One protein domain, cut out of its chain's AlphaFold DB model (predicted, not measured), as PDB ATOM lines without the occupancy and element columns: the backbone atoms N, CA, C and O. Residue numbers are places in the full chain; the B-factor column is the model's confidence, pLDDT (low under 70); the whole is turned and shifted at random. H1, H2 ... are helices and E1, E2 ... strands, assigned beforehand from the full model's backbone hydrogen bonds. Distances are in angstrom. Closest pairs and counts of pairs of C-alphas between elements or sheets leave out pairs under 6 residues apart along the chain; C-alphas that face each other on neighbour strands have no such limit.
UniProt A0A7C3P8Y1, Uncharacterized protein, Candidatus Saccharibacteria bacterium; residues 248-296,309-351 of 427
ATOM      1  N   ILE A 248     -45.600  27.043   4.482       97.25
ATOM      2  CA  ILE A 248     -46.948  26.698   4.008       97.25
ATOM      3  C   ILE A 248     -46.861  25.995   2.651       97.25
ATOM      4  O   ILE A 248     -47.384  24.893   2.499       97.25
ATOM      5  N   ASN A 249     -46.165  26.588   1.678       96.50
ATOM      6  CA  ASN A 249     -46.042  26.009   0.340       96.50
ATOM      7  C   ASN A 249     -45.382  24.630   0.390       96.50
ATOM      8  O   ASN A 249     -45.901  23.692  -0.207       96.50
ATOM      9  N   PHE A 250     -44.298  24.482   1.159       97.06
ATOM     10  CA  PHE A 250     -43.660  23.183   1.365       97.06
ATOM     11  C   PHE A 250     -44.637  22.161   1.947       97.06
ATOM     12  O   PHE A 250     -44.749  21.054   1.427       97.06
ATOM     13  N   PHE A 251     -45.365  22.525   3.004       97.81
ATOM     14  CA  PHE A 251     -46.288  21.607   3.661       97.81
ATOM     15  C   PHE A 251     -47.374  21.117   2.703       97.81
ATOM     16  O   PHE A 251     -47.631  19.914   2.610       97.81
ATOM     17  N   MET A 252     -47.963  22.039   1.943       98.06
ATOM     18  CA  MET A 252     -49.011  21.720   0.984       98.06
ATOM     19  C   MET A 252     -48.479  20.881  -0.185       98.06
ATOM     20  O   MET A 252     -49.075  19.856  -0.516       98.06
ATOM     21  N   GLU A 253     -47.335  21.244  -0.775       96.81
ATOM     22  CA  GLU A 253     -46.698  20.482  -1.860       96.81
ATOM     23  C   GLU A 253     -46.346  19.051  -1.434       96.81
ATOM     24  O   GLU A 253     -46.624  18.096  -2.164       96.81
ATOM     25  N   GLU A 254     -45.795  18.874  -0.233       97.19
ATOM     26  CA  GLU A 254     -45.467  17.553   0.305       97.19
ATOM     27  C   GLU A 254     -46.719  16.709   0.569       97.19
ATOM     28  O   GLU A 254     -46.730  15.512   0.280       97.19
ATOM     29  N   MET A 255     -47.821  17.313   1.025       97.50
ATOM     30  CA  MET A 255     -49.098  16.600   1.128       97.50
ATOM     31  C   MET A 255     -49.619  16.143  -0.241       97.50
ATOM     32  O   MET A 255     -50.108  15.017  -0.360       97.50
ATOM     33  N   VAL A 256     -49.461  16.952  -1.296       97.62
ATOM     34  CA  VAL A 256     -49.777  16.528  -2.673       97.62
ATOM     35  C   VAL A 256     -48.893  15.361  -3.109       97.62
ATOM     36  O   VAL A 256     -49.380  14.423  -3.749       97.62
ATOM     37  N   MET A 257     -47.604  15.385  -2.765       96.81
ATOM     38  CA  MET A 257     -46.694  14.278  -3.058       96.81
ATOM     39  C   MET A 257     -47.137  12.994  -2.352       96.81
ATOM     40  O   MET A 257     -47.238  11.961  -3.013       96.81
ATOM     41  N   LEU A 258     -47.504  13.057  -1.067       96.44
ATOM     42  CA  LEU A 258     -48.066  11.919  -0.327       96.44
ATOM     43  C   LEU A 258     -49.366  11.397  -0.956       96.44
ATOM     44  O   LEU A 258     -49.550  10.185  -1.080       96.44
ATOM     45  N   ALA A 259     -50.249  12.287  -1.416       96.38
ATOM     46  CA  ALA A 259     -51.499  11.901  -2.072       96.38
ATOM     47  C   ALA A 259     -51.262  11.103  -3.369       96.38
ATOM     48  O   ALA A 259     -51.994  10.144  -3.643       96.38
ATOM     49  N   LYS A 260     -50.202  11.440  -4.121       96.19
ATOM     50  CA  LYS A 260     -49.768  10.734  -5.345       96.19
ATOM     51  C   LYS A 260     -49.108   9.379  -5.077       96.19
ATOM     52  O   LYS A 260     -49.065   8.546  -5.984       96.19
ATOM     53  N   GLN A 261     -48.608   9.125  -3.866       93.62
ATOM     54  CA  GLN A 261     -48.011   7.834  -3.518       93.62
ATOM     55  C   GLN A 261     -49.095   6.754  -3.392       93.62
ATOM     56  O   GLN A 261     -49.750   6.622  -2.360       93.62
ATOM     57  N   VAL A 262     -49.277   5.957  -4.448       89.94
ATOM     58  CA  VAL A 262     -50.244   4.837  -4.479       89.94
ATOM     59  C   VAL A 262     -49.683   3.522  -3.931       89.94
ATOM     60  O   VAL A 262     -50.441   2.592  -3.679       89.94
ATOM     61  N   ASN A 263     -48.363   3.436  -3.749       91.44
ATOM     62  CA  ASN A 263     -47.677   2.201  -3.349       91.44
ATOM     63  C   ASN A 263     -47.432   2.090  -1.838       91.44
ATOM     64  O   ASN A 263     -46.943   1.056  -1.386       91.44
ATOM     65  N   LEU A 264     -47.730   3.136  -1.064       90.56
ATOM     66  CA  LEU A 264     -47.611   3.092   0.391       90.56
ATOM     67  C   LEU A 264     -48.834   2.397   0.983       90.56
ATOM     68  O   LEU A 264     -49.973   2.703   0.624       90.56
ATOM     69  N   SER A 265     -48.608   1.493   1.932       92.00
ATOM     70  CA  SER A 265     -49.689   1.018   2.790       92.00
ATOM     71  C   SER A 265     -50.275   2.181   3.602       92.00
ATOM     72  O   SER A 265     -49.609   3.190   3.844       92.00
ATOM     73  N   ARG A 266     -51.524   2.044   4.076       90.44
ATOM     74  CA  ARG A 266     -52.167   3.090   4.898       90.44
ATOM     75  C   ARG A 266     -51.339   3.439   6.144       90.44
ATOM     76  O   ARG A 266     -51.255   4.607   6.489       90.44
ATOM     77  N   SER A 267     -50.694   2.444   6.760       90.62
ATOM     78  CA  SER A 267     -49.809   2.642   7.918       90.62
ATOM     79  C   SER A 267     -48.563   3.461   7.562       90.62
ATOM     80  O   SER A 267     -48.252   4.438   8.234       90.62
ATOM     81  N   GLU A 268     -47.880   3.128   6.460       92.19
ATOM     82  CA  GLU A 268     -46.704   3.889   6.006       92.19
ATOM     83  C   GLU A 268     -47.068   5.332   5.634       92.19
ATOM     84  O   GLU A 268     -46.333   6.263   5.962       92.19
ATOM     85  N   LEU A 269     -48.220   5.524   4.983       93.31
ATOM     86  CA  LEU A 269     -48.742   6.847   4.646       93.31
ATOM     87  C   LEU A 269     -49.084   7.659   5.903       93.31
ATOM     88  O   LEU A 269     -48.791   8.851   5.963       93.31
ATOM     89  N   GLU A 270     -49.671   7.018   6.913       92.31
ATOM     90  CA  GLU A 270     -49.970   7.634   8.206       92.31
ATOM     91  C   GLU A 270     -48.687   8.090   8.913       92.31
ATOM     92  O   GLU A 270     -48.599   9.244   9.335       92.31
ATOM     93  N   THR A 271     -47.662   7.235   8.989       92.38
ATOM     94  CA  THR A 271     -46.358   7.605   9.562       92.38
ATOM     95  C   THR A 271     -45.722   8.771   8.807       92.38
ATOM     96  O   THR A 271     -45.209   9.707   9.421       92.38
ATOM     97  N   ALA A 272     -45.787   8.749   7.478       93.81
ATOM     98  CA  ALA A 272     -45.262   9.810   6.633       93.81
ATOM     99  C   ALA A 272     -45.957  11.156   6.856       93.81
ATOM    100  O   ALA A 272     -45.291  12.177   7.041       93.81
ATOM    101  N   LYS A 273     -47.291  11.156   6.876       95.25
ATOM    102  CA  LYS A 273     -48.091  12.359   7.107       95.25
ATOM    103  C   LYS A 273     -47.876  12.910   8.514       95.25
ATOM    104  O   LYS A 273     -47.666  14.110   8.653       95.25
ATOM    105  N   LYS A 274     -47.822  12.046   9.537       93.75
ATOM    106  CA  LYS A 274     -47.467  12.439  10.911       93.75
ATOM    107  C   LYS A 274     -46.099  13.115  10.963       93.75
ATOM    108  O   LYS A 274     -45.989  14.200  11.523       93.75
ATOM    109  N   ARG A 275     -45.078  12.518  10.336       94.06
ATOM    110  CA  ARG A 275     -43.726  13.095  10.272       94.06
ATOM    111  C   ARG A 275     -43.719  14.462   9.589       94.06
ATOM    112  O   ARG A 275     -43.061  15.373  10.083       94.06
ATOM    113  N   LEU A 276     -44.446  14.601   8.477       95.75
ATOM    114  CA  LEU A 276     -44.574  15.863   7.751       95.75
ATOM    115  C   LEU A 276     -45.233  16.944   8.620       95.75
ATOM    116  O   LEU A 276     -44.621  17.987   8.836       95.75
ATOM    117  N   THR A 277     -46.432  16.684   9.156       96.12
ATOM    118  CA  THR A 277     -47.157  17.644  10.007       96.12
ATOM    119  C   THR A 277     -46.320  18.042  11.221       96.12
ATOM    120  O   THR A 277     -46.170  19.226  11.508       96.12
ATOM    121  N   TYR A 278     -45.723  17.065  11.909       95.31
ATOM    122  CA  TYR A 278     -44.945  17.315  13.118       95.31
ATOM    123  C   TYR A 278     -43.658  18.098  12.839       95.31
ATOM    124  O   TYR A 278     -43.311  19.002  13.593       95.31
ATOM    125  N   GLY A 279     -42.957  17.786  11.745       95.94
ATOM    126  CA  GLY A 279     -41.758  18.524  11.352       95.94
ATOM    127  C   GLY A 279     -42.064  19.964  10.949       95.94
ATOM    128  O   GLY A 279     -41.356  20.879  11.362       95.94
ATOM    129  N   VAL A 280     -43.131  20.181  10.175       97.25
ATOM    130  CA  VAL A 280     -43.569  21.530   9.786       97.25
ATOM    131  C   VAL A 280     -43.963  22.340  11.020       97.25
ATOM    132  O   VAL A 280     -43.496  23.465  11.183       97.25
ATOM    133  N   TRP A 281     -44.755  21.761  11.926       97.19
ATOM    134  CA  TRP A 281     -45.096  22.396  13.199       97.19
ATOM    135  C   TRP A 281     -43.854  22.741  14.031       97.19
ATOM    136  O   TRP A 281     -43.746  23.861  14.527       97.19
ATOM    137  N   ALA A 282     -42.890  21.824  14.140       96.19
ATOM    138  CA  ALA A 282     -41.642  22.069  14.856       96.19
ATOM    139  C   ALA A 282     -40.863  23.256  14.262       96.19
ATOM    140  O   ALA A 282     -40.366  24.098  15.009       96.19
ATOM    141  N   ALA A 283     -40.805  23.372  12.931       96.50
ATOM    142  CA  ALA A 283     -40.174  24.511  12.263       96.50
ATOM    143  C   ALA A 283     -40.906  25.829  12.553       96.50
ATOM    144  O   ALA A 283     -40.275  26.833  12.885       96.50
ATOM    145  N   PHE A 284     -42.243  25.829  12.505       96.19
ATOM    146  CA  PHE A 284     -43.030  26.990  12.923       96.19
ATOM    147  C   PHE A 284     -42.746  27.381  14.375       96.19
ATOM    148  O   PHE A 284     -42.551  28.565  14.646       96.19
ATOM    149  N   LYS A 285     -42.688  26.402  15.286       94.56
ATOM    150  CA  LYS A 285     -42.413  26.614  16.710       94.56
ATOM    151  C   LYS A 285     -41.060  27.277  16.923       94.56
ATOM    152  O   LYS A 285     -40.990  28.307  17.585       94.56
ATOM    153  N   GLU A 286     -40.006  26.764  16.300       93.56
ATOM    154  CA  GLU A 286     -38.671  27.354  16.424       93.56
ATOM    155  C   GLU A 286     -38.588  28.760  15.819       93.56
ATOM    156  O   GLU A 286     -38.016  29.662  16.433       93.56
ATOM    157  N   ARG A 287     -39.200  28.996  14.649       93.25
ATOM    158  CA  ARG A 287     -39.271  30.349  14.068       93.25
ATOM    159  C   ARG A 287     -40.025  31.324  14.970       93.25
ATOM    160  O   ARG A 287     -39.694  32.512  14.983       93.25
ATOM    161  N   ALA A 288     -41.050  30.844  15.670       89.56
ATOM    162  CA  ALA A 288     -41.826  31.635  16.612       89.56
ATOM    163  C   ALA A 288     -40.948  32.010  17.818       89.56
ATOM    164  O   ALA A 288     -40.737  33.196  18.057       89.56
ATOM    165  N   GLU A 289     -40.326  31.019  18.469       87.69
ATOM    166  CA  GLU A 289     -39.399  31.198  19.601       87.69
ATOM    167  C   GLU A 289     -38.274  32.204  19.269       87.69
ATOM    168  O   GLU A 289     -38.113  33.203  19.969       87.69
ATOM    169  N   VAL A 290     -37.579  32.042  18.133       84.75
ATOM    170  CA  VAL A 290     -36.481  32.946  17.727       84.75
ATOM    171  C   VAL A 290     -36.957  34.382  17.483       84.75
ATOM    172  O   VAL A 290     -36.275  35.338  17.861       84.75
ATOM    173  N   ARG A 291     -38.112  34.579  16.831       73.12
ATOM    174  CA  ARG A 291     -38.627  35.935  16.567       73.12
ATOM    175  C   ARG A 291     -39.092  36.631  17.838       73.12
ATOM    176  O   ARG A 291     -38.942  37.851  17.933       73.12
ATOM    177  N   PHE A 292     -39.656  35.889  18.783       63.91
ATOM    178  CA  PHE A 292     -40.101  36.454  20.054       63.91
ATOM    179  C   PHE A 292     -38.916  36.845  20.934       63.91
ATOM    180  O   PHE A 292     -38.941  37.928  21.518       63.91
ATOM    181  N   ASP A 293     -37.828  36.076  20.892       61.69
ATOM    182  CA  ASP A 293     -36.580  36.429  21.569       61.69
ATOM    183  C   ASP A 293     -35.889  37.639  20.915       61.69
ATOM    184  O   ASP A 293     -35.447  38.568  21.598       61.69
ATOM    185  N   ALA A 294     -35.849  37.697  19.577       59.25
ATOM    186  CA  ALA A 294     -35.234  38.807  18.845       59.25
ATOM    187  C   ALA A 294     -35.963  40.147  19.059       59.25
ATOM    188  O   ALA A 294     -35.320  41.198  19.113       59.25
ATOM    189  N   ALA A 295     -37.290  40.128  19.238       57.50
ATOM    190  CA  ALA A 295     -38.065  41.317  19.607       57.50
ATOM    191  C   ALA A 295     -37.706  41.851  21.009       57.50
ATOM    192  O   ALA A 295     -37.931  43.030  21.293       57.50
ATOM    193  N   MET A 296     -37.127  41.012  21.876       54.09
ATOM    194  CA  MET A 296     -36.665  41.395  23.212       54.09
ATOM    195  C   MET A 296     -35.176  41.769  23.278       54.09
ATOM    196  O   MET A 296     -34.758  42.377  24.262       54.09
ATOM    197  N   THR A 309     -31.323  24.525   3.695       91.25
ATOM    198  CA  THR A 309     -32.525  24.362   2.863       91.25
ATOM    199  C   THR A 309     -33.754  24.222   3.766       91.25
ATOM    200  O   THR A 309     -33.647  23.676   4.862       91.25
ATOM    201  N   LEU A 310     -34.934  24.643   3.302       92.56
ATOM    202  CA  LEU A 310     -36.178  24.557   4.086       92.56
ATOM    203  C   LEU A 310     -36.459  23.139   4.615       92.56
ATOM    204  O   LEU A 310     -36.912  22.951   5.737       92.56
ATOM    205  N   ARG A 311     -36.120  22.118   3.822       92.38
ATOM    206  CA  ARG A 311     -36.227  20.717   4.235       92.38
ATOM    207  C   ARG A 311     -35.295  20.385   5.409       92.38
ATOM    208  O   ARG A 311     -35.725  19.742   6.359       92.38
ATOM    209  N   GLN A 312     -34.040  20.837   5.352       91.56
ATOM    210  CA  GLN A 312     -33.080  20.648   6.445       91.56
ATOM    211  C   GLN A 312     -33.516  21.384   7.711       91.56
ATOM    212  O   GLN A 312     -33.329  20.853   8.799       91.56
ATOM    213  N   GLU A 313     -34.097  22.576   7.576       94.25
ATOM    214  CA  GLU A 313     -34.692  23.299   8.700       94.25
ATOM    215  C   GLU A 313     -35.766  22.438   9.379       94.25
ATOM    216  O   GLU A 313     -35.614  22.096  10.546       94.25
ATOM    217  N   ILE A 314     -36.771  21.987   8.622       95.00
ATOM    218  CA  ILE A 314     -37.873  21.147   9.113       95.00
ATOM    219  C   ILE A 314     -37.374  19.872   9.804       95.00
ATOM    220  O   ILE A 314     -37.867  19.497  10.867       95.00
ATOM    221  N   GLU A 315     -36.384  19.197   9.225       91.69
ATOM    222  CA  GLU A 315     -35.801  17.985   9.808       91.69
ATOM    223  C   GLU A 315     -35.046  18.256  11.106       91.69
ATOM    224  O   GLU A 315     -35.168  17.497  12.069       91.69
ATOM    225  N   GLN A 316     -34.258  19.326  11.145       92.50
ATOM    226  CA  GLN A 316     -33.525  19.693  12.347       92.50
ATOM    227  C   GLN A 316     -34.475  20.121  13.465       92.50
ATOM    228  O   GLN A 316     -34.274  19.705  14.607       92.50
ATOM    229  N   SER A 317     -35.520  20.888  13.137       94.81
ATOM    230  CA  SER A 317     -36.564  21.270  14.085       94.81
ATOM    231  C   SER A 317     -37.287  20.041  14.625       94.81
ATOM    232  O   SER A 317     -37.391  19.881  15.838       94.81
ATOM    233  N   LEU A 318     -37.681  19.103  13.753       94.25
ATOM    234  CA  LEU A 318     -38.272  17.825  14.158       94.25
ATOM    235  C   LEU A 318     -37.396  17.100  15.191       94.25
ATOM    236  O   LEU A 318     -37.882  16.729  16.256       94.25
ATOM    237  N   ILE A 319     -36.105  16.918  14.902       91.62
ATOM    238  CA  ILE A 319     -35.181  16.212  15.803       91.62
ATOM    239  C   ILE A 319     -35.078  16.933  17.154       91.62
ATOM    240  O   ILE A 319     -35.196  16.289  18.196       91.62
ATOM    241  N   ARG A 320     -34.894  18.260  17.156       93.00
ATOM    242  CA  ARG A 320     -34.776  19.051  18.393       93.00
ATOM    243  C   ARG A 320     -36.044  18.981  19.239       93.00
ATOM    244  O   ARG A 320     -35.958  18.733  20.440       93.00
ATOM    245  N   THR A 321     -37.210  19.138  18.624       92.06
ATOM    246  CA  THR A 321     -38.517  19.045  19.286       92.06
ATOM    247  C   THR A 321     -38.765  17.652  19.868       92.06
ATOM    248  O   THR A 321     -39.233  17.528  21.000       92.06
ATOM    249  N   LEU A 322     -38.378  16.588  19.160       90.12
ATOM    250  CA  LEU A 322     -38.477  15.222  19.680       90.12
ATOM    251  C   LEU A 322     -37.536  14.964  20.859       90.12
ATOM    252  O   LEU A 322     -37.932  14.309  21.819       90.12
ATOM    253  N   MET A 323     -36.321  15.519  20.834       88.50
ATOM    254  CA  MET A 323     -35.400  15.447  21.975       88.50
ATOM    255  C   MET A 323     -35.922  16.195  23.208       88.50
ATOM    256  O   MET A 323     -35.634  15.781  24.328       88.50
ATOM    257  N   LYS A 324     -36.702  17.269  23.017       91.69
ATOM    258  CA  LYS A 324     -37.387  17.988  24.105       91.69
ATOM    259  C   LYS A 324     -38.578  17.206  24.679       91.69
ATOM    260  O   LYS A 324     -39.040  17.533  25.766       91.69
ATOM    261  N   GLY A 325     -39.069  16.177  23.979       89.56
ATOM    262  CA  GLY A 325     -40.287  15.458  24.367       89.56
ATOM    263  C   GLY A 325     -41.554  16.305  24.221       89.56
ATOM    264  O   GLY A 325     -42.567  16.012  24.859       89.56
ATOM    265  N   ASP A 326     -41.481  17.354  23.397       90.19
ATOM    266  CA  ASP A 326     -42.631  18.172  23.035       90.19
ATOM    267  C   ASP A 326     -43.705  17.308  22.358       90.19
ATOM    268  O   ASP A 326     -43.425  16.192  21.917       90.19
ATOM    269  N   ARG A 327     -44.938  17.817  22.282       88.62
ATOM    270  CA  ARG A 327     -46.084  17.155  21.644       88.62
ATOM    271  C   ARG A 327     -46.881  18.169  20.838       88.62
ATOM    272  O   ARG A 327     -47.031  19.309  21.274       88.62
ATOM    273  N   LEU A 328     -47.420  17.731  19.704       90.81
ATOM    274  CA  LEU A 328     -48.372  18.505  18.917       90.81
ATOM    275  C   LEU A 328     -49.789  18.149  19.376       90.81
ATOM    276  O   LEU A 328     -50.262  17.032  19.147       90.81
ATOM    277  N   LEU A 329     -50.426  19.105  20.051       87.75
ATOM    278  CA  LEU A 329     -51.809  19.037  20.514       87.75
ATOM    279  C   LEU A 329     -52.656  20.027  19.715       87.75
ATOM    280  O   LEU A 329     -52.289  21.194  19.597       87.75
ATOM    281  N   GLY A 330     -53.801  19.565  19.229       86.38
ATOM    282  CA  GLY A 330     -54.823  20.405  18.618       86.38
ATOM    283  C   GLY A 330     -56.192  19.742  18.730       86.38
ATOM    284  O   GLY A 330     -56.304  18.560  19.074       86.38
ATOM    285  N   CYS A 331     -57.234  20.502  18.430       77.88
ATOM    286  CA  CYS A 331     -58.604  20.053  18.316       77.88
ATOM    287  C   CYS A 331     -58.658  18.823  17.399       77.88
ATOM    288  O   CYS A 331     -58.148  18.815  16.279       77.88
ATOM    289  N   GLY A 332     -59.238  17.740  17.920       71.56
ATOM    290  CA  GLY A 332     -59.293  16.437  17.260       71.56
ATOM    291  C   GLY A 332     -58.294  15.417  17.812       71.56
ATOM    292  O   GLY A 332     -58.609  14.232  17.826       71.56
ATOM    293  N   GLY A 333     -57.141  15.815  18.351       79.56
ATOM    294  CA  GLY A 333     -56.268  14.851  19.021       79.56
ATOM    295  C   GLY A 333     -54.794  15.216  19.080       79.56
ATOM    296  O   GLY A 333     -54.351  16.303  18.711       79.56
ATOM    297  N   GLU A 334     -54.015  14.245  19.544       84.31
ATOM    298  CA  GLU A 334     -52.571  14.353  19.721       84.31
ATOM    299  C   GLU A 334     -51.827  13.578  18.626       84.31
ATOM    300  O   GLU A 334     -52.051  12.377  18.426       84.31
ATOM    301  N   ILE A 335     -50.874  14.234  17.960       81.56
ATOM    302  CA  ILE A 335     -49.860  13.534  17.168       81.56
ATOM    303  C   ILE A 335     -48.645  13.292  18.066       81.56
ATOM    304  O   ILE A 335     -47.853  14.195  18.328       81.56
ATOM    305  N   LYS A 336     -48.476  12.037  18.500       77.31
ATOM    306  CA  LYS A 336     -47.221  11.543  19.083       77.31
ATOM    307  C   LYS A 336     -46.352  10.957  17.982       77.31
ATOM    308  O   LYS A 336     -46.829  10.156  17.176       77.31
ATOM    309  N   PHE A 337     -45.078  11.316  17.990       77.38
ATOM    310  CA  PHE A 337     -44.063  10.685  17.159       77.38
ATOM    311  C   PHE A 337     -42.968  10.170  18.091       77.38
ATOM    312  O   PHE A 337     -42.391  10.958  18.843       77.38
ATOM    313  N   ALA A 338     -42.726   8.859  18.131       74.81
ATOM    314  CA  ALA A 338     -41.687   8.331  19.004       74.81
ATOM    315  C   ALA A 338     -40.309   8.583  18.382       74.81
ATOM    316  O   ALA A 338     -40.126   8.490  17.168       74.81
ATOM    317  N   ILE A 339     -39.311   8.847  19.226       74.19
ATOM    318  CA  ILE A 339     -37.900   8.877  18.811       74.19
ATOM    319  C   ILE A 339     -37.527   7.562  18.112       74.19
ATOM    320  O   ILE A 339     -36.888   7.575  17.062       74.19
ATOM    321  N   ASP A 340     -38.031   6.441  18.624       71.62
ATOM    322  CA  ASP A 340     -37.826   5.121  18.037       71.62
ATOM    323  C   ASP A 340     -38.389   5.021  16.611       71.62
ATOM    324  O   ASP A 340     -37.788   4.353  15.776       71.62
ATOM    325  N   ASP A 341     -39.469   5.735  16.275       69.75
ATOM    326  CA  ASP A 341     -39.999   5.776  14.903       69.75
ATOM    327  C   ASP A 341     -39.061   6.537  13.950       69.75
ATOM    328  O   ASP A 341     -38.972   6.212  12.764       69.75
ATOM    329  N   VAL A 342     -38.317   7.530  14.459       65.44
ATOM    330  CA  VAL A 342     -37.308   8.273  13.684       65.44
ATOM    331  C   VAL A 342     -36.069   7.422  13.430       65.44
ATOM    332  O   VAL A 342     -35.549   7.437  12.315       65.44
ATOM    333  N   PHE A 343     -35.583   6.706  14.450       63.59
ATOM    334  CA  PHE A 343     -34.312   5.979  14.384       63.59
ATOM    335  C   PHE A 343     -34.442   4.543  13.859       63.59
ATOM    336  O   PHE A 343     -33.490   4.037  13.266       63.59
ATOM    337  N   ASN A 344     -35.598   3.886  14.025       58.97
ATOM    338  CA  ASN A 344     -35.834   2.539  13.481       58.97
ATOM    339  C   ASN A 344     -36.180   2.552  11.988       58.97
ATOM    340  O   ASN A 344     -36.072   1.530  11.309       58.97
ATOM    341  N   MET A 345     -36.553   3.708  11.444       53.16
ATOM    342  CA  MET A 345     -36.520   3.930  10.009       53.16
ATOM    343  C   MET A 345     -35.080   4.243   9.620       53.16
ATOM    344  O   MET A 345     -34.576   5.298   9.991       53.16
ATOM    345  N   ASN A 346     -34.415   3.359   8.862       48.38
ATOM    346  CA  ASN A 346     -33.114   3.690   8.277       48.38
ATOM    347  C   ASN A 346     -33.257   5.059   7.581       48.38
ATOM    348  O   ASN A 346     -34.049   5.152   6.633       48.38
ATOM    349  N   PRO A 347     -32.567   6.119   8.051       46.91
ATOM    350  CA  PRO A 347     -32.819   7.482   7.600       46.91
ATOM    351  C   PRO A 347     -32.625   7.651   6.096       46.91
ATOM    352  O   PRO A 347     -33.174   8.582   5.533       46.91
ATOM    353  N   GLY A 348     -31.895   6.744   5.438       49.19
ATOM    354  CA  GLY A 348     -31.801   6.687   3.980       49.19
ATOM    355  C   GLY A 348     -32.999   6.025   3.283       49.19
ATOM    356  O   GLY A 348     -33.405   6.488   2.222       49.19
ATOM    357  N   ASP A 349     -33.606   4.980   3.851       49.22
ATOM    358  CA  ASP A 349     -34.591   4.143   3.141       49.22
ATOM    359  C   ASP A 349     -36.026   4.659   3.252       49.22
ATOM    360  O   ASP A 349     -36.755   4.657   2.261       49.22
ATOM    361  N   ALA A 350     -36.451   5.124   4.429       45.44
ATOM    362  CA  ALA A 350     -37.768   5.752   4.569       45.44
ATOM    363  C   ALA A 350     -37.800   7.109   3.854       45.44
ATOM    364  O   ALA A 350     -38.801   7.487   3.257       45.44
ATOM    365  N   PHE A 351     -36.670   7.810   3.861       47.34
ATOM    366  CA  PHE A 351     -36.536   9.148   3.310       47.34
ATOM    367  C   PHE A 351     -36.440   9.169   1.784       47.34
ATOM    368  O   PHE A 351     -37.184   9.910   1.147       47.34
TER     369      PHE A 351
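AT A GLANCE: This is residues 248 to 296 and 309 to 351 of the 427 residues of an uncharacterized protein of Candidatus Saccharibacteria bacterium (UniProt A0A7C3P8Y1). One long helix, H2, makes the longest axis; H1 folds back beside its earlier part as a helical hairpin, and H3 crosses H2 near its middle. After H3 come a small strand hairpin, E1 and E2, with its base near residues 274 to 282 of H2 and its tip sticking out at residues 329 to 334, and then the short helix H4 near H3; residues 288 to 296 of H2 also stick out. The printed part has 92 residues with four named helices and two named strands, in the order H1, H2, H3, E1, E2, H4; the two strands form an antiparallel sheet, and the class is mostly helix. The whole is compact by its radius of gyration of the C-alphas, 13.9 A, yet elongated in outline, spanning 49 by 31 by 28 A.

HOW THE PARTS SIT: H1, residues 248 to 260, and H2, residues 266 to 296, form a helical hairpin at a shallow tilt of 4 degrees, opposite ways. They touch through residues 269 to 280 of H2 alone, and their closest C-alphas are those of Phe 251 and Val 280, 6.7 A apart. H3, residues 310 to 324, stands about perpendicular to H2 at 88 degrees. It touches residues 278 to 286 of H2 alone, with the closest C-alphas, those of Gly 279 and Leu 318, 4.5 A apart. H1 and H3 are only just apart, 8.1 A at their closest. E1, residues 328 to 330, and E2, residues 333 to 335, form an antiparallel hairpin at 161 degrees; N 333 and O 330, 3.0 A apart, and N 335 and O 328, 3.1 A apart, are within hydrogen-bond range. The closest C-alphas of H2 and E1 are those of Tyr 278 and Leu 328, 6.8 A apart. H4, residues 339 to 344, is close to but not clearly touching H3, at a steep tilt of 62 degrees, opposite ways; the closest C-alphas, those of Leu 322 and Ile 339, are 6.4 A apart. H2 and H4 are apart. In H1, H3 and H4 every O i to N i+4 pair is within hydrogen-bond range; in H2, 26 of 27 are.

IN THESE COORDINATES: H1 begins at C-alpha 248, (-46.948, 26.698, 4.008), and measures 18.7 A. H2 measures 45.2 A and ends at C-alpha 296, (-36.665, 41.395, 23.212). H3 measures 21.1 A, E1 6.7 A and E2 6.8 A. H4 measures 8.5 A and ends at C-alpha 344, (-35.834, 2.539, 13.481).

THE WHOLE: The two C-alphas farthest apart, those of Asn 263 and Met 296, are 48.6 A apart. Residues 297 to 308 are cut out, with 26.9 A between C-alphas 296 and 309; the link from H2 to H3 runs across this cut. The links printed whole are tight. Residues 343 to 349 stand free. The mean pLDDT of the printed part is 84.8, and residues 292 to 296 and 341 to 351 are under 70.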